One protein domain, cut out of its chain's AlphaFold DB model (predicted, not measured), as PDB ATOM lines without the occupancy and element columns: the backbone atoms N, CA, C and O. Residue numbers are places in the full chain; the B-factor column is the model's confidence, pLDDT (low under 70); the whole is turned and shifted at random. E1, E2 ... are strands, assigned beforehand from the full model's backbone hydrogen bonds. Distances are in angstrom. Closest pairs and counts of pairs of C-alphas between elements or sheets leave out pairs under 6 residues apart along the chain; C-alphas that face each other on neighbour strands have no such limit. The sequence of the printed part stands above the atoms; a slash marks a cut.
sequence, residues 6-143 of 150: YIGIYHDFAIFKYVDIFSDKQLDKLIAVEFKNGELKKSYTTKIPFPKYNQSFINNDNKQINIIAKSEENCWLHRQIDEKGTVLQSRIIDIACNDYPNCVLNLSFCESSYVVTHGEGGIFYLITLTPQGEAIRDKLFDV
ATOM      1  N   TYR A   6     -41.490  39.230  25.741       93.62
ATOM      2  CA  TYR A   6     -41.729  40.536  26.346       93.62
ATOM      3  C   TYR A   6     -40.839  41.595  25.688       93.62
ATOM      4  O   TYR A   6     -39.629  41.398  25.590       93.62
ATOM      5  N   ILE A   7     -41.424  42.722  25.266       93.12
ATOM      6  CA  ILE A   7     -40.688  43.794  24.573       93.12
ATOM      7  C   ILE A   7     -40.691  45.139  25.313       93.12
ATOM      8  O   ILE A   7     -39.912  46.020  24.955       93.12
ATOM      9  N   GLY A   8     -41.530  45.318  26.343       93.31
ATOM     10  CA  GLY A   8     -41.492  46.505  27.206       93.31
ATOM     11  C   GLY A   8     -42.854  46.974  27.725       93.31
ATOM     12  O   GLY A   8     -43.852  46.251  27.665       93.31
ATOM     13  N   ILE A   9     -42.882  48.202  28.256       93.75
ATOM     14  CA  ILE A   9     -44.076  48.852  28.819       93.75
ATOM     15  C   ILE A   9     -44.457  50.061  27.964       93.75
ATOM     16  O   ILE A   9     -43.631  50.935  27.722       93.75
ATOM     17  N   TYR A  10     -45.725  50.157  27.576       94.25
ATOM     18  CA  TYR A  10     -46.288  51.308  26.873       94.25
ATOM     19  C   TYR A  10     -47.509  51.822  27.639       94.25
ATOM     20  O   TYR A  10     -48.528  51.143  27.697       94.25
ATOM     21  N   HIS A  11     -47.407  53.004  28.253       92.94
ATOM     22  CA  HIS A  11     -48.397  53.499  29.223       92.94
ATOM     23  C   HIS A  11     -48.732  52.435  30.286       92.94
ATOM     24  O   HIS A  11     -47.832  52.001  31.001       92.94
ATOM     25  N   ASP A  12     -49.991  51.999  30.353       93.88
ATOM     26  CA  ASP A  12     -50.483  50.985  31.290       93.88
ATOM     27  C   ASP A  12     -50.471  49.563  30.698       93.88
ATOM     28  O   ASP A  12     -51.121  48.654  31.217       93.88
ATOM     29  N   PHE A  13     -49.758  49.354  29.587       95.12
ATOM     30  CA  PHE A  13     -49.702  48.079  28.883       95.12
ATOM     31  C   PHE A  13     -48.333  47.416  29.012       95.12
ATOM     32  O   PHE A  13     -47.308  48.017  28.693       95.12
ATOM     33  N   ALA A  14     -48.320  46.134  29.379       95.31
ATOM     34  CA  ALA A  14     -47.185  45.262  29.101       95.31
ATOM     35  C   ALA A  14     -47.320  44.713  27.676       95.31
ATOM     36  O   ALA A  14     -48.355  44.139  27.321       95.31
ATOM     37  N   ILE A  15     -46.287  44.902  26.860       95.94
ATOM     38  CA  ILE A  15     -46.305  44.550  25.444       95.94
ATOM     39  C   ILE A  15     -45.433  43.321  25.204       95.94
ATOM     40  O   ILE A  15     -44.283  43.250  25.646       95.94
ATOM     41  N   PHE A  16     -45.981  42.370  24.456       95.81
ATOM     42  CA  PHE A  16     -45.299  41.165  24.011       95.81
ATOM     43  C   PHE A  16     -45.429  41.015  22.499       95.81
ATOM     44  O   PHE A  16     -46.403  41.459  21.883       95.81
ATOM     45  N   LYS A  17     -44.462  40.329  21.902       93.88
ATOM     46  CA  LYS A  17     -44.423  40.005  20.484       93.88
ATOM     47  C   LYS A  17     -44.396  38.496  20.307       93.88
ATOM     48  O   LYS A  17     -43.628  37.799  20.951       93.88
ATOM     49  N   TYR A  18     -45.200  37.981  19.390       94.38
ATOM     50  CA  TYR A  18     -45.155  36.578  18.998       94.38
ATOM     51  C   TYR A  18     -44.866  36.454  17.505       94.38
ATOM     52  O   TYR A  18     -45.531  37.089  16.684       94.38
ATOM     53  N   VAL A  19     -43.907  35.597  17.162       91.94
ATOM     54  CA  VAL A  19     -43.529  35.268  15.786       91.94
ATOM     55  C   VAL A  19     -43.625  33.765  15.606       91.94
ATOM     56  O   VAL A  19     -43.087  33.001  16.399       91.94
ATOM     57  N   ASP A  20     -44.290  33.336  14.540       90.31
ATOM     58  CA  ASP A  20     -44.299  31.934  14.138       90.31
ATOM     59  C   ASP A  20     -43.203  31.692  13.104       90.31
ATOM     60  O   ASP A  20     -43.407  31.958  11.923       90.31
ATOM     61  N   ILE A  21     -42.029  31.235  13.531       86.44
ATOM     62  CA  ILE A  21     -40.874  31.053  12.639       86.44
ATOM     63  C   ILE A  21     -41.048  29.918  11.617       86.44
ATOM     64  O   ILE A  21     -40.287  29.854  10.661       86.44
ATOM     65  N   PHE A  22     -42.062  29.059  11.771       87.06
ATOM     66  CA  PHE A  22     -42.298  27.914  10.884       87.06
ATOM     67  C   PHE A  22     -43.335  28.190   9.786       87.06
ATOM     68  O   PHE A  22     -43.576  27.335   8.936       87.06
ATOM     69  N   SER A  23     -43.983  29.360   9.799       87.12
ATOM     70  CA  SER A  23     -45.052  29.701   8.855       87.12
ATOM     71  C   SER A  23     -44.823  31.044   8.178       87.12
ATOM     72  O   SER A  23     -45.037  32.098   8.776       87.12
ATOM     73  N   ASP A  24     -44.495  31.039   6.889       82.94
ATOM     74  CA  ASP A  24     -44.288  32.273   6.113       82.94
ATOM     75  C   ASP A  24     -45.574  33.082   5.891       82.94
ATOM     76  O   ASP A  24     -45.534  34.280   5.621       82.94
ATOM     77  N   LYS A  25     -46.740  32.442   6.037       86.12
ATOM     78  CA  LYS A  25     -48.052  33.079   5.842       86.12
ATOM     79  C   LYS A  25     -48.590  33.732   7.111       86.12
ATOM     80  O   LYS A  25     -49.501  34.558   7.042       86.12
ATOM     81  N   GLN A  26     -48.087  33.333   8.277       89.50
ATOM     82  CA  GLN A  26     -48.583  33.835   9.548       89.50
ATOM     83  C   GLN A  26     -47.886  35.143   9.926       89.50
ATOM     84  O   GLN A  26     -46.676  35.186  10.122       89.50
ATOM     85  N   LEU A  27     -48.687  36.202  10.063       93.12
ATOM     86  CA  LEU A  27     -48.233  37.507  10.536       93.12
ATOM     87  C   LEU A  27     -47.725  37.443  11.979       93.12
ATOM     88  O   LEU A  27     -48.270  36.700  12.807       93.12
ATOM     89  N   ASP A  28     -46.747  38.298  12.277       94.44
ATOM     90  CA  ASP A  28     -46.353  38.621  13.647       94.44
ATOM     91  C   ASP A  28     -47.581  39.089  14.438       94.44
ATOM     92  O   ASP A  28     -48.506  39.707  13.897       94.44
ATOM     93  N   LYS A  29     -47.604  38.805  15.739       95.44
ATOM     94  CA  LYS A  29     -48.674  39.249  16.635       95.44
ATOM     95  C   LYS A  29     -48.110  40.163  17.711       95.44
ATOM     96  O   LYS A  29     -47.099  39.841  18.328       95.44
ATOM     97  N   LEU A  30     -48.814  41.259  17.956       96.00
ATOM     98  CA  LEU A  30     -48.662  42.088  19.139       96.00
ATOM     99  C   LEU A  30     -49.656  41.600  20.190       96.00
ATOM    100  O   LEU A  30     -50.838  41.412  19.890       96.00
ATOM    101  N   ILE A  31     -49.188  41.397  21.413       96.19
ATOM    102  CA  ILE A  31     -50.034  41.095  22.561       96.19
ATOM    103  C   ILE A  31     -49.862  42.242  23.549       96.19
ATOM    104  O   ILE A  31     -48.766  42.453  24.060       96.19
ATOM    105  N   ALA A  32     -50.933  42.980  23.816       96.12
ATOM    106  CA  ALA A  32     -50.928  44.094  24.757       96.12
ATOM    107  C   ALA A  32     -51.786  43.739  25.969       96.12
ATOM    108  O   ALA A  32     -52.965  43.411  25.829       96.12
ATOM    109  N   VAL A  33     -51.189  43.778  27.155       96.25
ATOM    110  CA  VAL A  33     -51.835  43.432  28.425       96.25
ATOM    111  C   VAL A  33     -52.032  44.711  29.223       96.25
ATOM    112  O   VAL A  33     -51.066  45.263  29.736       96.25
ATOM    113  N   GLU A  34     -53.272  45.190  29.288       96.62
ATOM    114  CA  GLU A  34     -53.663  46.419  29.980       96.62
ATOM    115  C   GLU A  34     -53.830  46.174  31.478       96.62
ATOM    116  O   GLU A  34     -54.567  45.272  31.897       96.62
ATOM    117  N   PHE A  35     -53.234  47.049  32.278       96.25
ATOM    118  CA  PHE A  35     -53.430  47.118  33.717       96.25
ATOM    119  C   PHE A  35     -54.194  48.389  34.089       96.25
ATOM    120  O   PHE A  35     -54.075  49.424  33.444       96.25
ATOM    121  N   LYS A  36     -54.995  48.332  35.151       96.19
ATOM    122  CA  LYS A  36     -55.631  49.513  35.738       96.19
ATOM    123  C   LYS A  36     -55.645  49.357  37.248       96.19
ATOM    124  O   LYS A  36     -56.116  48.346  37.750       96.19
ATOM    125  N   ASN A  37     -55.132  50.354  37.969       94.31
ATOM    126  CA  ASN A  37     -55.027  50.332  39.434       94.31
ATOM    127  C   ASN A  37     -54.275  49.101  39.986       94.31
ATOM    128  O   ASN A  37     -54.627  48.580  41.038       94.31
ATOM    129  N   GLY A  38     -53.255  48.620  39.267       90.56
ATOM    130  CA  GLY A  38     -52.476  47.437  39.658       90.56
ATOM    131  C   GLY A  38     -53.138  46.093  39.337       90.56
ATOM    132  O   GLY A  38     -52.523  45.053  39.560       90.56
ATOM    133  N   GLU A  39     -54.346  46.094  38.773       95.31
ATOM    134  CA  GLU A  39     -55.066  44.881  38.388       95.31
ATOM    135  C   GLU A  39     -55.054  44.683  36.871       95.31
ATOM    136  O   GLU A  39     -55.090  45.641  36.093       95.31
ATOM    137  N   LEU A  40     -55.026  43.419  36.441       95.75
ATOM    138  CA  LEU A  40     -55.202  43.059  35.037       95.75
ATOM    139  C   LEU A  40     -56.603  43.481  34.581       95.75
ATOM    140  O   LEU A  40     -57.603  42.967  35.081       95.75
ATOM    141  N   LYS A  41     -56.676  44.369  33.590       96.62
ATOM    142  CA  LYS A  41     -57.945  44.831  33.023       96.62
ATOM    143  C   LYS A  41     -58.359  43.998  31.818       96.62
ATOM    144  O   LYS A  41     -59.478  43.487  31.774       96.62
ATOM    145  N   LYS A  42     -57.488  43.894  30.811       95.38
ATOM    146  CA  LYS A  42     -57.780  43.183  29.559       95.38
ATOM    147  C   LYS A  42     -56.504  42.881  28.780       95.38
ATOM    148  O   LYS A  42     -55.552  43.645  28.837       95.38
ATOM    149  N   SER A  43     -56.532  41.818  27.982       94.56
ATOM    150  CA  SER A  43     -55.487  41.528  26.998       94.56
ATOM    151  C   SER A  43     -56.029  41.640  25.575       94.56
ATOM    152  O   SER A  43     -57.159  41.234  25.288       94.56
ATOM    153  N   TYR A  44     -55.202  42.165  24.681       93.69
ATOM    154  CA  TYR A  44     -55.452  42.298  23.253       93.69
ATOM    155  C   TYR A  44     -54.423  41.465  22.497       93.69
ATOM    156  O   TYR A  44     -53.267  41.379  22.900       93.69
ATOM    157  N   THR A  45     -54.833  40.836  21.401       95.75
ATOM    158  CA  THR A  45     -53.912  40.165  20.482       95.75
ATOM    159  C   THR A  45     -54.250  40.609  19.076       95.75
ATOM    160  O   THR A  45     -55.318  40.271  18.564       95.75
ATOM    161  N   THR A  46     -53.336  41.343  18.455       95.38
ATOM    162  CA  THR A  46     -53.523  41.886  17.110       95.38
ATOM    163  C   THR A  46     -52.419  41.400  16.190       95.38
ATOM    164  O   THR A  46     -51.287  41.186  16.612       95.38
ATOM    165  N   LYS A  47     -52.746  41.200  14.914       94.94
ATOM    166  CA  LYS A  47     -51.748  40.892  13.888       94.94
ATOM    167  C   LYS A  47     -51.082  42.187  13.435       94.94
ATOM    168  O   LYS A  47     -51.782  43.140  13.109       94.94
ATOM    169  N   ILE A  48     -49.759  42.193  13.376       94.19
ATOM    170  CA  ILE A  48     -48.985  43.284  12.791       94.19
ATOM    171  C   ILE A  48     -48.954  43.058  11.272       94.19
ATOM    172  O   ILE A  48     -48.633  41.947  10.842       94.19
ATOM    173  N   PRO A  49     -49.297  44.056  10.437       90.94
ATOM    174  CA  PRO A  49     -49.200  43.922   8.986       90.94
ATOM    175  C   PRO A  49     -47.772  43.595   8.533       90.94
ATOM    176  O   PRO A  49     -46.802  43.987   9.189       90.94
ATOM    177  N   PHE A  50     -47.634  42.952   7.372       92.56
ATOM    178  CA  PHE A  50     -46.330  42.743   6.738       92.56
ATOM    179  C   PHE A  50     -45.520  44.054   6.644       92.56
ATOM    180  O   PHE A  50     -46.121  45.132   6.567       92.56
ATOM    181  N   PRO A  51     -44.178  43.986   6.666       94.00
ATOM    182  CA  PRO A  51     -43.350  42.774   6.650       94.00
ATOM    183  C   PRO A  51     -43.296  42.029   7.994       94.00
ATOM    184  O   PRO A  51     -43.667  42.580   9.032       94.00
ATOM    185  N   LYS A  52     -42.889  40.753   7.951       91.69
ATOM    186  CA  LYS A  52     -42.772  39.844   9.107       91.69
ATOM    187  C   LYS A  52     -41.384  39.974   9.759       91.69
ATOM    188  O   LYS A  52     -40.501  40.609   9.192       91.69
ATOM    189  N   TYR A  53     -41.182  39.347  10.919       92.50
ATOM    190  CA  TYR A  53     -39.908  39.313  11.646       92.50
ATOM    191  C   TYR A  53     -39.486  40.694  12.158       92.50
ATOM    192  O   TYR A  53     -38.317  41.064  12.131       92.50
ATOM    193  N   ASN A  54     -40.460  41.458  12.651       94.56
ATOM    194  CA  ASN A  54     -40.245  42.823  13.120       94.56
ATOM    195  C   ASN A  54     -39.320  42.864  14.330       94.56
ATOM    196  O   ASN A  54     -39.674  42.339  15.379       94.56
ATOM    197  N   GLN A  55     -38.191  43.548  14.254       95.50
ATOM    198  CA  GLN A  55     -37.524  43.979  15.476       95.50
ATOM    199  C   GLN A  55     -38.309  45.133  16.087       95.50
ATOM    200  O   GLN A  55     -38.888  45.943  15.365       95.50
ATOM    201  N   SER A  56     -38.364  45.187  17.412       95.31
ATOM    202  CA  SER A  56     -39.174  46.156  18.145       95.31
ATOM    203  C   SER A  56     -38.343  46.903  19.169       95.31
ATOM    204  O   SER A  56     -37.481  46.316  19.817       95.31
ATOM    205  N   PHE A  57     -38.665  48.173  19.361       96.25
ATOM    206  CA  PHE A  57     -38.094  49.022  20.388       96.25
ATOM    207  C   PHE A  57     -39.190  49.883  21.000       96.25
ATOM    208  O   PHE A  57     -39.957  50.524  20.280       96.25
ATOM    209  N   ILE A  58     -39.257  49.901  22.330       96.06
ATOM    210  CA  ILE A  58     -40.151  50.795  23.059       96.06
ATOM    211  C   ILE A  58     -39.315  51.911  23.669       96.06
ATOM    212  O   ILE A  58     -38.470  51.670  24.529       96.06
ATOM    213  N   ASN A  59     -39.573  53.138  23.226       92.94
ATOM    214  CA  ASN A  59     -39.001  54.320  23.845       92.94
ATOM    215  C   ASN A  59     -39.875  54.713  25.044       92.94
ATOM    216  O   ASN A  59     -41.023  55.145  24.898       92.94
ATOM    217  N   ASN A  60     -39.328  54.530  26.244       86.44
ATOM    218  CA  ASN A  60     -40.034  54.794  27.494       86.44
ATOM    219  C   ASN A  60     -40.183  56.286  27.807       86.44
ATOM    220  O   ASN A  60     -41.097  56.632  28.562       86.44
ATOM    221  N   ASP A  61     -39.337  57.147  27.246       88.38
ATOM    222  CA  ASP A  61     -39.334  58.582  27.532       88.38
ATOM    223  C   ASP A  61     -40.467  59.279  26.784       88.38
ATOM    224  O   ASP A  61     -41.233  60.043  27.369       88.38
ATOM    225  N   ASN A  62     -40.634  58.950  25.502       88.56
ATOM    226  CA  ASN A  62     -41.668  59.542  24.653       88.56
ATOM    227  C   ASN A  62     -42.899  58.642  24.447       88.56
ATOM    228  O   ASN A  62     -43.813  59.033  23.724       88.56
ATOM    229  N   LYS A  63     -42.926  57.465  25.090       90.81
ATOM    230  CA  LYS A  63     -44.003  56.465  25.002       90.81
ATOM    231  C   LYS A  63     -44.321  56.132  23.548       90.81
ATOM    232  O   LYS A  63     -45.410  56.408  23.066       90.81
ATOM    233  N   GLN A  64     -43.364  55.541  22.840       95.62
ATOM    234  CA  GLN A  64     -43.554  55.108  21.455       95.62
ATOM    235  C   GLN A  64     -43.124  53.661  21.267       95.62
ATOM    236  O   GLN A  64     -42.053  53.259  21.723       95.62
ATOM    237  N   ILE A  65     -43.942  52.896  20.543       96.81
ATOM    238  CA  ILE A  65     -43.583  51.566  20.056       96.81
ATOM    239  C   ILE A  65     -43.124  51.726  18.611       96.81
ATOM    240  O   ILE A  65     -43.906  52.102  17.736       96.81
ATOM    241  N   ASN A  66     -41.857  51.426  18.361       97.25
ATOM    242  CA  ASN A  66     -41.274  51.439  17.031       97.25
ATOM    243  C   ASN A  66     -40.920  50.014  16.615       97.25
ATOM    244  O   ASN A  66     -40.429  49.216  17.415       97.25
ATOM    245  N   ILE A  67     -41.169  49.691  15.352       97.06
ATOM    246  CA  ILE A  67     -40.842  48.401  14.755       97.06
ATOM    247  C   ILE A  67     -40.110  48.595  13.434       97.06
ATOM    248  O   ILE A  67     -40.382  49.540  12.691       97.06
ATOM    249  N   ILE A  68     -39.204  47.678  13.117       96.69
ATOM    250  CA  ILE A  68     -38.494  47.658  11.843       96.69
ATOM    251  C   ILE A  68     -38.392  46.233  11.310       96.69
ATOM    252  O   ILE A  68     -38.120  45.293  12.056       96.69
ATOM    253  N   ALA A  69     -38.619  46.067  10.015       95.69
ATOM    254  CA  ALA A  69     -38.498  44.780   9.344       95.69
ATOM    255  C   ALA A  69     -37.961  44.959   7.928       95.69
ATOM    256  O   ALA A  69     -38.167  46.002   7.308       95.69
ATOM    257  N   LYS A  70     -37.324  43.916   7.395       94.12
ATOM    258  CA  LYS A  70     -36.984  43.856   5.974       94.12
ATOM    259  C   LYS A  70     -38.269  43.745   5.154       94.12
ATOM    260  O   LYS A  70     -39.082  42.869   5.429       94.12
ATOM    261  N   SER A  71     -38.448  44.634   4.180       92.44
ATOM    262  CA  SER A  71     -39.643  44.688   3.331       92.44
ATOM    263  C   SER A  71     -39.408  44.071   1.964       92.44
ATOM    264  O   SER A  71     -40.181  43.225   1.529       92.44
ATOM    265  N   GLU A  72     -38.335  44.493   1.306       88.44
ATOM    266  CA  GLU A  72     -37.952  44.080  -0.044       88.44
ATOM    267  C   GLU A  72     -36.423  43.960  -0.102       88.44
ATOM    268  O   GLU A  72     -35.737  44.079   0.923       88.44
ATOM    269  N   GLU A  73     -35.870  43.700  -1.284       86.62
ATOM    270  CA  GLU A  73     -34.423  43.771  -1.483       86.62
ATOM    271  C   GLU A  73     -33.911  45.170  -1.143       86.62
ATOM    272  O   GLU A  73     -34.482  46.179  -1.552       86.62
ATOM    273  N   ASN A  74     -32.848  45.219  -0.343       88.88
ATOM    274  CA  ASN A  74     -32.211  46.447   0.133       88.88
ATOM    275  C   ASN A  74     -33.117  47.445   0.879       88.88
ATOM    276  O   ASN A  74     -32.669  48.542   1.202       88.88
ATOM    277  N   CYS A  75     -34.355  47.067   1.212       93.88
ATOM    278  CA  CYS A  75     -35.331  47.964   1.819       93.88
ATOM    279  C   CYS A  75     -35.801  47.460   3.181       93.88
ATOM    280  O   CYS A  75     -36.315  46.344   3.324       93.88
ATOM    281  N   TRP A  76     -35.726  48.331   4.180       95.50
ATOM    282  CA  TRP A  76     -36.375  48.150   5.473       95.50
ATOM    283  C   TRP A  76     -37.600  49.056   5.599       95.50
ATOM    284  O   TRP A  76     -37.645  50.158   5.059       95.50
ATOM    285  N   LEU A  77     -38.602  48.600   6.349       96.19
ATOM    286  CA  LEU A  77     -39.776  49.385   6.705       96.19
ATOM    287  C   LEU A  77     -39.746  49.692   8.201       96.19
ATOM    288  O   LEU A  77     -39.940  48.797   9.024       96.19
ATOM    289  N   HIS A  78     -39.534  50.964   8.541       96.88
ATOM    290  CA  HIS A  78     -39.618  51.478   9.906       96.88
ATOM    291  C   HIS A  78     -41.024  52.027  10.162       96.88
ATOM    292  O   HIS A  78     -41.548  52.796   9.352       96.88
ATOM    293  N   ARG A  79     -41.656  51.629  11.269       97.25
ATOM    294  CA  ARG A  79     -43.026  52.022  11.623       97.25
ATOM    295  C   ARG A  79     -43.137  52.365  13.097       97.25
ATOM    296  O   ARG A  79     -42.592  51.653  13.934       97.25
ATOM    297  N   GLN A  80     -43.934  53.378  13.397       97.38
ATOM    298  CA  GLN A  80     -44.491  53.603  14.723       97.38
ATOM    299  C   GLN A  80     -45.868  52.939  14.788       97.38
ATOM    300  O   GLN A  80     -46.679  53.112  13.872       97.38
ATOM    301  N   ILE A  81     -46.138  52.204  15.864       97.12
ATOM    302  CA  ILE A  81     -47.436  51.569  16.109       97.12
ATOM    303  C   ILE A  81     -48.004  51.939  17.484       97.12
ATOM    304  O   ILE A  81     -47.262  52.341  18.380       97.12
ATOM    305  N   ASP A  82     -49.317  51.790  17.644       95.62
ATOM    306  CA  ASP A  82     -49.995  51.846  18.946       95.62
ATOM    307  C   ASP A  82     -50.060  50.460  19.630       95.62
ATOM    308  O   ASP A  82     -49.610  49.444  19.087       95.62
ATOM    309  N   GLU A  83     -50.662  50.390  20.821       94.19
ATOM    310  CA  GLU A  83     -50.839  49.148  21.587       94.19
ATOM    311  C   GLU A  83     -51.759  48.122  20.907       94.19
ATOM    312  O   GLU A  83     -51.816  46.956  21.304       94.19
ATOM    313  N   LYS A  84     -52.489  48.537  19.871       94.06
ATOM    314  CA  LYS A  84     -53.355  47.681  19.061       94.06
ATOM    315  C   LYS A  84     -52.679  47.258  17.765       94.06
ATOM    316  O   LYS A  84     -53.286  46.489  17.027       94.06
ATOM    317  N   GLY A  85     -51.447  47.685  17.498       93.69
ATOM    318  CA  GLY A  85     -50.733  47.390  16.259       93.69
ATOM    319  C   GLY A  85     -51.162  48.256  15.070       93.69
ATOM    320  O   GLY A  85     -50.808  47.937  13.935       93.69
ATOM    321  N   THR A  86     -51.916  49.333  15.302       95.31
ATOM    322  CA  THR A  86     -52.252  50.325  14.275       95.31
ATOM    323  C   THR A  86     -50.998  51.104  13.904       95.31
ATOM    324  O   THR A  86     -50.317  51.623  14.784       95.31
ATOM    325  N   VAL A  87     -50.693  51.223  12.610       97.19
ATOM    326  CA  VAL A  87     -49.564  52.038  12.136       97.19
ATOM    327  C   VAL A  87     -49.922  53.519  12.234       97.19
ATOM    328  O   VAL A  87     -50.873  53.968  11.601       97.19
ATOM    329  N   LEU A  88     -49.144  54.265  13.016       96.81
ATOM    330  CA  LEU A  88     -49.294  55.710  13.211       96.81
ATOM    331  C   LEU A  88     -48.433  56.504  12.223       96.81
ATOM    332  O   LEU A  88     -48.856  57.534  11.707       96.81
ATOM    333  N   GLN A  89     -47.231  56.002  11.941       96.69
ATOM    334  CA  GLN A  89     -46.283  56.591  11.001       96.69
ATOM    335  C   GLN A  89     -45.412  55.488  10.394       96.69
ATOM    336  O   GLN A  89     -45.137  54.477  11.044       96.69
ATOM    337  N   SER A  90     -44.954  55.670   9.155       96.94
ATOM    338  CA  SER A  90     -44.009  54.760   8.507       96.94
ATOM    339  C   SER A  90     -43.021  55.499   7.607       96.94
ATOM    340  O   SER A  90     -43.291  56.607   7.143       96.94
ATOM    341  N   ARG A  91     -41.863  54.879   7.369       95.88
ATOM    342  CA  ARG A  91     -40.898  55.280   6.339       95.88
ATOM    343  C   ARG A  91     -40.190  54.051   5.772       95.88
ATOM    344  O   ARG A  91     -39.912  53.101   6.508       95.88
ATOM    345  N   ILE A  92     -39.905  54.090   4.477       94.94
ATOM    346  CA  ILE A  92     -39.028  53.123   3.813       94.94
ATOM    347  C   ILE A  92     -37.590  53.608   3.993       94.94
ATOM    348  O   ILE A  92     -37.331  54.807   3.932       94.94
ATOM    349  N   ILE A  93     -36.687  52.673   4.250       94.25
ATOM    350  CA  ILE A  93     -35.261  52.908   4.428       94.25
ATOM    351  C   ILE A  93     -34.525  52.068   3.394       94.25
ATOM    352  O   ILE A  93     -34.613  50.841   3.436       94.25
ATOM    353  N   ASP A  94     -33.787  52.723   2.505       91.94
ATOM    354  CA  ASP A  94     -32.804  52.052   1.658       91.94
ATOM    355  C   ASP A  94     -31.528  51.844   2.479       91.94
ATOM    356  O   ASP A  94     -30.940  52.803   2.981       91.94
ATOM    357  N   ILE A  95     -31.136  50.588   2.673       86.69
ATOM    358  CA  ILE A  95     -29.956  50.216   3.461       86.69
ATOM    359  C   ILE A  95     -28.790  49.727   2.597       86.69
ATOM    360  O   ILE A  95     -27.791  49.259   3.147       86.69
ATOM    361  N   ALA A  96     -28.912  49.798   1.263       82.94
ATOM    362  CA  ALA A  96     -27.919  49.338   0.287       82.94
ATOM    363  C   ALA A  96     -27.330  47.932   0.570       82.94
ATOM    364  O   ALA A  96     -26.210  47.620   0.159       82.94
ATOM    365  N   CYS A  97     -28.054  47.077   1.302       81.88
ATOM    366  CA  CYS A  97     -27.676  45.697   1.591       81.88
ATOM    367  C   CYS A  97     -28.903  44.835   1.902       81.88
ATOM    368  O   CYS A  97     -29.956  45.325   2.293       81.88
ATOM    369  N   ASN A  98     -28.762  43.521   1.753       84.94
ATOM    370  CA  ASN A  98     -29.870  42.579   1.909       84.94
ATOM    371  C   ASN A  98     -30.014  42.009   3.326       84.94
ATOM    372  O   ASN A  98     -30.804  41.078   3.528       84.94
ATOM    373  N   ASP A  99     -29.286  42.566   4.289       87.81
ATOM    374  CA  ASP A  99     -29.224  42.040   5.644       87.81
ATOM    375  C   ASP A  99     -30.553  42.264   6.396       87.81
ATOM    376  O   ASP A  99     -31.352  43.161   6.094       87.81
ATOM    377  N   TYR A 100     -30.822  41.416   7.391       89.31
ATOM    378  CA  TYR A 100     -31.996  41.549   8.257       89.31
ATOM    379  C   TYR A 100     -31.663  42.401   9.486       89.31
ATOM    380  O   TYR A 100     -30.559  42.295  10.020       89.31
ATOM    381  N   PRO A 101     -32.605  43.200  10.013       92.69
ATOM    382  CA  PRO A 101     -32.399  43.841  11.304       92.69
ATOM    383  C   PRO A 101     -32.354  42.750  12.387       92.69
ATOM    384  O   PRO A 101     -33.330  42.023  12.585       92.69
ATOM    385  N   ASN A 102     -31.218  42.597  13.074       89.25
ATOM    386  CA  ASN A 102     -31.037  41.541  14.077       89.25
ATOM    387  C   ASN A 102     -31.285  42.038  15.492       89.25
ATOM    388  O   ASN A 102     -31.988  41.387  16.257       89.25
ATOM    389  N   CYS A 103     -30.702  43.182  15.837       91.56
ATOM    390  CA  CYS A 103     -30.844  43.794  17.148       91.56
ATOM    391  C   CYS A 103     -31.051  45.295  16.971       91.56
ATOM    392  O   CYS A 103     -30.378  45.937  16.171       91.56
ATOM    393  N   VAL A 104     -32.003  45.853  17.709       95.19
ATOM    394  CA  VAL A 104     -32.312  47.278  17.681       95.19
ATOM    395  C   VAL A 104     -31.833  47.894  18.986       95.19
ATOM    396  O   VAL A 104     -32.286  47.493  20.055       95.19
ATOM    397  N   LEU A 105     -30.932  48.871  18.889       95.75
ATOM    398  CA  LEU A 105     -30.452  49.623  20.048       95.75
ATOM    399  C   LEU A 105     -31.396  50.790  20.356       95.75
ATOM    400  O   LEU A 105     -31.695  51.052  21.517       95.75
ATOM    401  N   ASN A 106     -31.903  51.452  19.314       95.75
ATOM    402  CA  ASN A 106     -33.029  52.379  19.380       95.75
ATOM    403  C   ASN A 106     -33.712  52.519  18.005       95.75
ATOM    404  O   ASN A 106     -33.142  52.196  16.961       95.75
ATOM    405  N   LEU A 107     -34.932  53.055  18.009       96.56
ATOM    406  CA  LEU A 107     -35.657  53.486  16.813       96.56
ATOM    407  C   LEU A 107     -36.377  54.802  17.094       96.56
ATOM    408  O   LEU A 107     -36.999  54.962  18.146       96.56
ATOM    409  N   SER A 108     -36.289  55.733  16.148       95.56
ATOM    410  CA  SER A 108     -36.882  57.064  16.239       95.56
ATOM    411  C   SER A 108     -37.151  57.643  14.850       95.56
ATOM    412  O   SER A 108     -36.435  57.367  13.885       95.56
ATOM    413  N   PHE A 109     -38.200  58.458  14.747       95.62
ATOM    414  CA  PHE A 109     -38.470  59.302  13.577       95.62
ATOM    415  C   PHE A 109     -37.871  60.709  13.716       95.62
ATOM    416  O   PHE A 109     -37.777  61.426  12.724       95.62
ATOM    417  N   CYS A 110     -37.462  61.100  14.926       94.50
ATOM    418  CA  CYS A 110     -36.978  62.449  15.231       94.50
ATOM    419  C   CYS A 110     -35.472  62.493  15.515       94.50
ATOM    420  O   CYS A 110     -34.862  63.554  15.455       94.50
ATOM    421  N   GLU A 111     -34.875  61.342  15.818       95.12
ATOM    422  CA  GLU A 111     -33.462  61.182  16.154       95.12
ATOM    423  C   GLU A 111     -32.858  60.049  15.326       95.12
ATOM    424  O   GLU A 111     -33.575  59.262  14.695       95.12
ATOM    425  N   SER A 112     -31.531  59.951  15.338       96.44
ATOM    426  CA  SER A 112     -30.853  58.826  14.706       96.44
ATOM    427  C   SER A 112     -31.259  57.508  15.363       96.44
ATOM    428  O   SER A 112     -31.336  57.400  16.588       96.44
ATOM    429  N   SER A 113     -31.520  56.502  14.535       96.81
ATOM    430  CA  SER A 113     -31.748  55.126  14.975       96.81
ATOM    431  C   SER A 113     -30.509  54.274  14.736       96.81
ATOM    432  O   SER A 113     -29.764  54.519  13.791       96.81
ATOM    433  N   TYR A 114     -30.326  53.246  15.553       97.12
ATOM    434  CA  TYR A 114     -29.154  52.386  15.552       97.12
ATOM    435  C   TYR A 114     -29.606  50.928  15.558       97.12
ATOM    436  O   TYR A 114     -30.227  50.443  16.509       97.12
ATOM    437  N   VAL A 115     -29.290  50.225  14.475       96.50
ATOM    438  CA  VAL A 115     -29.668  48.826  14.269       96.50
ATOM    439  C   VAL A 115     -28.414  48.019  13.991       96.50
ATOM    440  O   VAL A 115     -27.628  48.360  13.115       96.50
ATOM    441  N   VAL A 116     -28.228  46.932  14.725       95.56
ATOM    442  CA  VAL A 116     -27.168  45.967  14.456       95.56
ATOM    443  C   VAL A 116     -27.701  44.909  13.502       95.56
ATOM    444  O   VAL A 116     -28.775  44.328  13.706       95.56
ATOM    445  N   THR A 117     -26.919  44.646  12.467       93.12
ATOM    446  CA  THR A 117     -27.150  43.570  11.511       93.12
ATOM    447  C   THR A 117     -25.895  42.713  11.361       93.12
ATOM    448  O   THR A 117     -24.817  43.104  11.815       93.12
ATOM    449  N   HIS A 118     -26.020  41.540  10.750       89.50
ATOM    450  CA  HIS A 118     -24.879  40.733  10.339       89.50
ATOM    451  C   HIS A 118     -24.984  40.373   8.860       89.50
ATOM    452  O   HIS A 118     -26.059  40.039   8.367       89.50
ATOM    453  N   GLY A 119     -23.843  40.446   8.181       81.12
ATOM    454  CA  GLY A 119     -23.676  39.966   6.818       81.12
ATOM    455  C   GLY A 119     -23.009  38.592   6.784       81.12
ATOM    456  O   GLY A 119     -22.809  37.927   7.807       81.12
ATOM    457  N   GLU A 120     -22.623  38.174   5.583       80.94
ATOM    458  CA  GLU A 120     -21.888  36.928   5.373       80.94
ATOM    459  C   GLU A 120     -20.548  36.896   6.133       80.94
ATOM    460  O   GLU A 120     -19.965  37.925   6.483       80.94
ATOM    461  N   GLY A 121     -20.052  35.686   6.413       85.50
ATOM    462  CA  GLY A 121     -18.743  35.483   7.044       85.50
ATOM    463  C   GLY A 121     -18.660  35.833   8.536       85.50
ATOM    464  O   GLY A 121     -17.581  35.722   9.107       85.50
ATOM    465  N   GLY A 122     -19.776  36.206   9.174       88.25
ATOM    466  CA  GLY A 122     -19.809  36.558  10.599       88.25
ATOM    467  C   GLY A 122     -19.420  38.008  10.891       88.25
ATOM    468  O   GLY A 122     -18.977  38.318  11.997       88.25
ATOM    469  N   ILE A 123     -19.576  38.902   9.910       92.50
ATOM    470  CA  ILE A 123     -19.319  40.331  10.086       92.50
ATOM    471  C   ILE A 123     -20.586  41.022  10.586       92.50
ATOM    472  O   ILE A 123     -21.633  40.963   9.941       92.50
ATOM    473  N   PHE A 124     -20.475  41.726  11.707       93.94
ATOM    474  CA  PHE A 124     -21.523  42.586  12.239       93.94
ATOM    475  C   PHE A 124     -21.349  44.020  11.757       93.94
ATOM    476  O   PHE A 124     -20.234  44.549  11.713       93.94
ATOM    477  N   TYR A 125     -22.471  44.668  11.473       94.88
ATOM    478  CA  TYR A 125     -22.538  46.055  11.045       94.88
ATOM    479  C   TYR A 125     -23.476  46.844  11.946       94.88
ATOM    480  O   TYR A 125     -24.523  46.347  12.364       94.88
ATOM    481  N   LEU A 126     -23.097  48.087  12.215       96.25
ATOM    482  CA  LEU A 126     -23.978  49.088  12.784       96.25
ATOM    483  C   LEU A 126     -24.590  49.885  11.634       96.25
ATOM    484  O   LEU A 126     -23.876  50.501  10.843       96.25
ATOM    485  N   ILE A 127     -25.913  49.869  11.555       96.00
ATOM    486  CA  ILE A 127     -26.686  50.707  10.652       96.00
ATOM    487  C   ILE A 127     -27.175  51.917  11.439       96.00
ATOM    488  O   ILE A 127     -27.983  51.778  12.361       96.00
ATOM    489  N   THR A 128     -26.693  53.097  11.063       96.50
ATOM    490  CA  THR A 128     -27.203  54.376  11.561       96.50
ATOM    491  C   THR A 128     -28.247  54.897  10.586       96.50
ATOM    492  O   THR A 128     -27.943  55.097   9.413       96.50
ATOM    493  N   LEU A 129     -29.468  55.132  11.063       95.69
ATOM    494  CA  LEU A 129     -30.563  55.694  10.274       95.69
ATOM    495  C   LEU A 129     -30.832  57.125  10.713       95.69
ATOM    496  O   LEU A 129     -31.206  57.347  11.863       95.69
ATOM    497  N   THR A 130     -30.693  58.090   9.813       94.69
ATOM    498  CA  THR A 130     -31.003  59.490  10.118       94.69
ATOM    499  C   THR A 130     -32.520  59.704  10.239       94.69
ATOM    500  O   THR A 130     -33.317  58.887   9.754       94.69
ATOM    501  N   PRO A 131     -32.990  60.806  10.852       93.38
ATOM    502  CA  PRO A 131     -34.409  61.180  10.831       93.38
ATOM    503  C   PRO A 131     -34.995  61.285   9.410       93.38
ATOM    504  O   PRO A 131     -36.162  60.963   9.189       93.38
ATOM    505  N   GLN A 132     -34.170  61.649   8.428       90.81
ATOM    506  CA  GLN A 132     -34.535  61.782   7.016       90.81
ATOM    507  C   GLN A 132     -34.648  60.432   6.290       90.81
ATOM    508  O   GLN A 132     -35.172  60.381   5.182       90.81
ATOM    509  N   GLY A 133     -34.221  59.339   6.928       85.00
ATOM    510  CA  GLY A 133     -34.295  57.988   6.372       85.00
ATOM    511  C   GLY A 133     -33.054  57.558   5.591       85.00
ATOM    512  O   GLY A 133     -33.091  56.521   4.939       85.00
ATOM    513  N   GLU A 134     -31.960  58.316   5.678       92.12
ATOM    514  CA  GLU A 134     -30.669  57.919   5.113       92.12
ATOM    515  C   GLU A 134     -30.012  56.872   6.014       92.12
ATOM    516  O   GLU A 134     -30.040  57.004   7.242       92.12
ATOM    517  N   ALA A 135     -29.410  55.847   5.413       93.75
ATOM    518  CA  ALA A 135     -28.717  54.786   6.130       93.75
ATOM    519  C   ALA A 135     -27.203  54.859   5.907       93.75
ATOM    520  O   ALA A 135     -26.726  54.931   4.775       93.75
ATOM    521  N   ILE A 136     -26.446  54.783   6.999       94.12
ATOM    522  CA  ILE A 136     -24.989  54.632   6.997       94.12
ATOM    523  C   ILE A 136     -24.666  53.264   7.587       94.12
ATOM    524  O   ILE A 136     -25.221  52.892   8.621       94.12
ATOM    525  N   ARG A 137     -23.784  52.514   6.924       93.62
ATOM    526  CA  ARG A 137     -23.409  51.150   7.302       93.62
ATOM    527  C   ARG A 137     -21.935  51.082   7.665       93.62
ATOM    528  O   ARG A 137     -21.079  51.100   6.785       93.62
ATOM    529  N   ASP A 138     -21.662  50.907   8.951       94.69
ATOM    530  CA  ASP A 138     -20.310  50.811   9.493       94.69
ATOM    531  C   ASP A 138     -20.016  49.387   9.965       94.69
ATOM    532  O   ASP A 138     -20.843  48.748  10.620       94.69
ATOM    533  N   LYS A 139     -18.825  48.862   9.649       95.00
ATOM    534  CA  LYS A 139     -18.374  47.575  10.198       95.00
ATOM    535  C   LYS A 139     -18.183  47.730  11.706       95.00
ATOM    536  O   LYS A 139     -17.387  48.556  12.142       95.00
ATOM    537  N   LEU A 140     -18.882  46.910  12.485       94.50
ATOM    538  CA  LEU A 140     -18.813  46.923  13.942       94.50
ATOM    539  C   LEU A 140     -17.797  45.902  14.459       94.50
ATOM    540  O   LEU A 140     -16.921  46.236  15.251       94.50
ATOM    541  N   PHE A 141     -17.921  44.650  14.019       93.25
ATOM    542  CA  PHE A 141     -17.113  43.545  14.527       93.25
ATOM    543  C   PHE A 141     -17.014  42.410  13.504       93.25
ATOM    544  O   PHE A 141     -17.870  42.277  12.634       93.25
ATOM    545  N   ASP A 142     -15.968  41.594  13.605       94.25
ATOM    546  CA  ASP A 142     -15.747  40.426  12.755       94.25
ATOM    547  C   ASP A 142     -15.472  39.207  13.629       94.25
ATOM    548  O   ASP A 142     -14.474  39.173  14.351       94.25
ATOM    549  N   VAL A 143     -16.366  38.222  13.577       91.12
ATOM    550  CA  VAL A 143     -16.193  36.968  14.319       91.12
ATOM    551  C   VAL A 143     -15.068  36.119  13.711       91.12
ATOM    552  O   VAL A 143     -14.489  35.287  14.405       91.12
TER     553      VAL A 143
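This is residues 6 to 143 of the 150 residues of an uncharacterized protein of Gilliamella apicola SCGC AB-598-B02 (UniProt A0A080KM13). Three small four-stranded sheets stand one after another as a stack of sheets, face to face in turn: E1 to E4 at one end, E5 to E8 in the middle, E9 to E12 at the other end. They are only partly face to face: E3 and E4 stay apart from the middle sheet, while its edge strand E5 comes close to E1 on one side and to E9 on the other, and E1 and E9 are apart. The 138 printed residues hold twelve named strands in order along the chain and no named helix; each sheet is antiparallel in chain order, and the class is all strand. The whole is compact, with a radius of gyration of the C-alphas of 15.5 A and spans of 48 by 34 by 28 A.

Start with E1, residues 6 to 10, E2, 13 to 18, E3, 29 to 36, and E4, 39 to 47. They form a meander, each strand the antiparallel neighbour of the one before; look for N 7 and O 15 at 2.9 A, N 16 and O 31 at 2.8 A, and N 30 and O 46 at 2.8 A. The second meander is E5, residues 55 to 59, E6, 64 to 72, E7, 75 to 81, and E8, 87 to 94, with N 57 and O 66, N 67 and O 79, and N 76 and O 93 each at 2.8 A. Its strands stand at 14 degrees to those of the first sheet, and the closest C-alphas of E1 and E5 are those of Gly 8 and Ile 58, 6.1 A apart. The third meander is E9, residues 103 to 106, E10, 113 to 118, E11, 123 to 129, and E12, 135 to 142; here find N 105 and O 114 at 2.9 A, N 115 and O 127 at 2.9 A, and N 126 and O 138 at 2.8 A. Its strands stand at 55 degrees to those of the second sheet, and the closest C-alphas of E5 and E9 are those of Phe 57 and Asn 106, 6.2 A apart. The three sheets are strongly twisted.

Find C-alpha 6 at (-41.729, 40.536, 26.346), where E1 begins; it is 11.7 A long, and E2 15.8 A. E3 runs 22.8 A and E4 25.0 A. Find C-alpha 55 at (-37.524, 43.979, 15.476), where E5 begins its 13.4 A; E6, E7 and E8 measure 24.8 A, 19.1 A and 19.8 A. E9, E10 and E11 measure 9.1 A, 16.6 A and 19.0 A, and E12 runs 20.5 A to C-alpha 142 at (-15.747, 40.426, 12.755).

Look to the C-alphas of Asn 37 and Gly 121 for the two farthest apart, 50.9 A. The printed part has no cut and no long link. Its mean pLDDT is 93.2, and no printed residue is under 70.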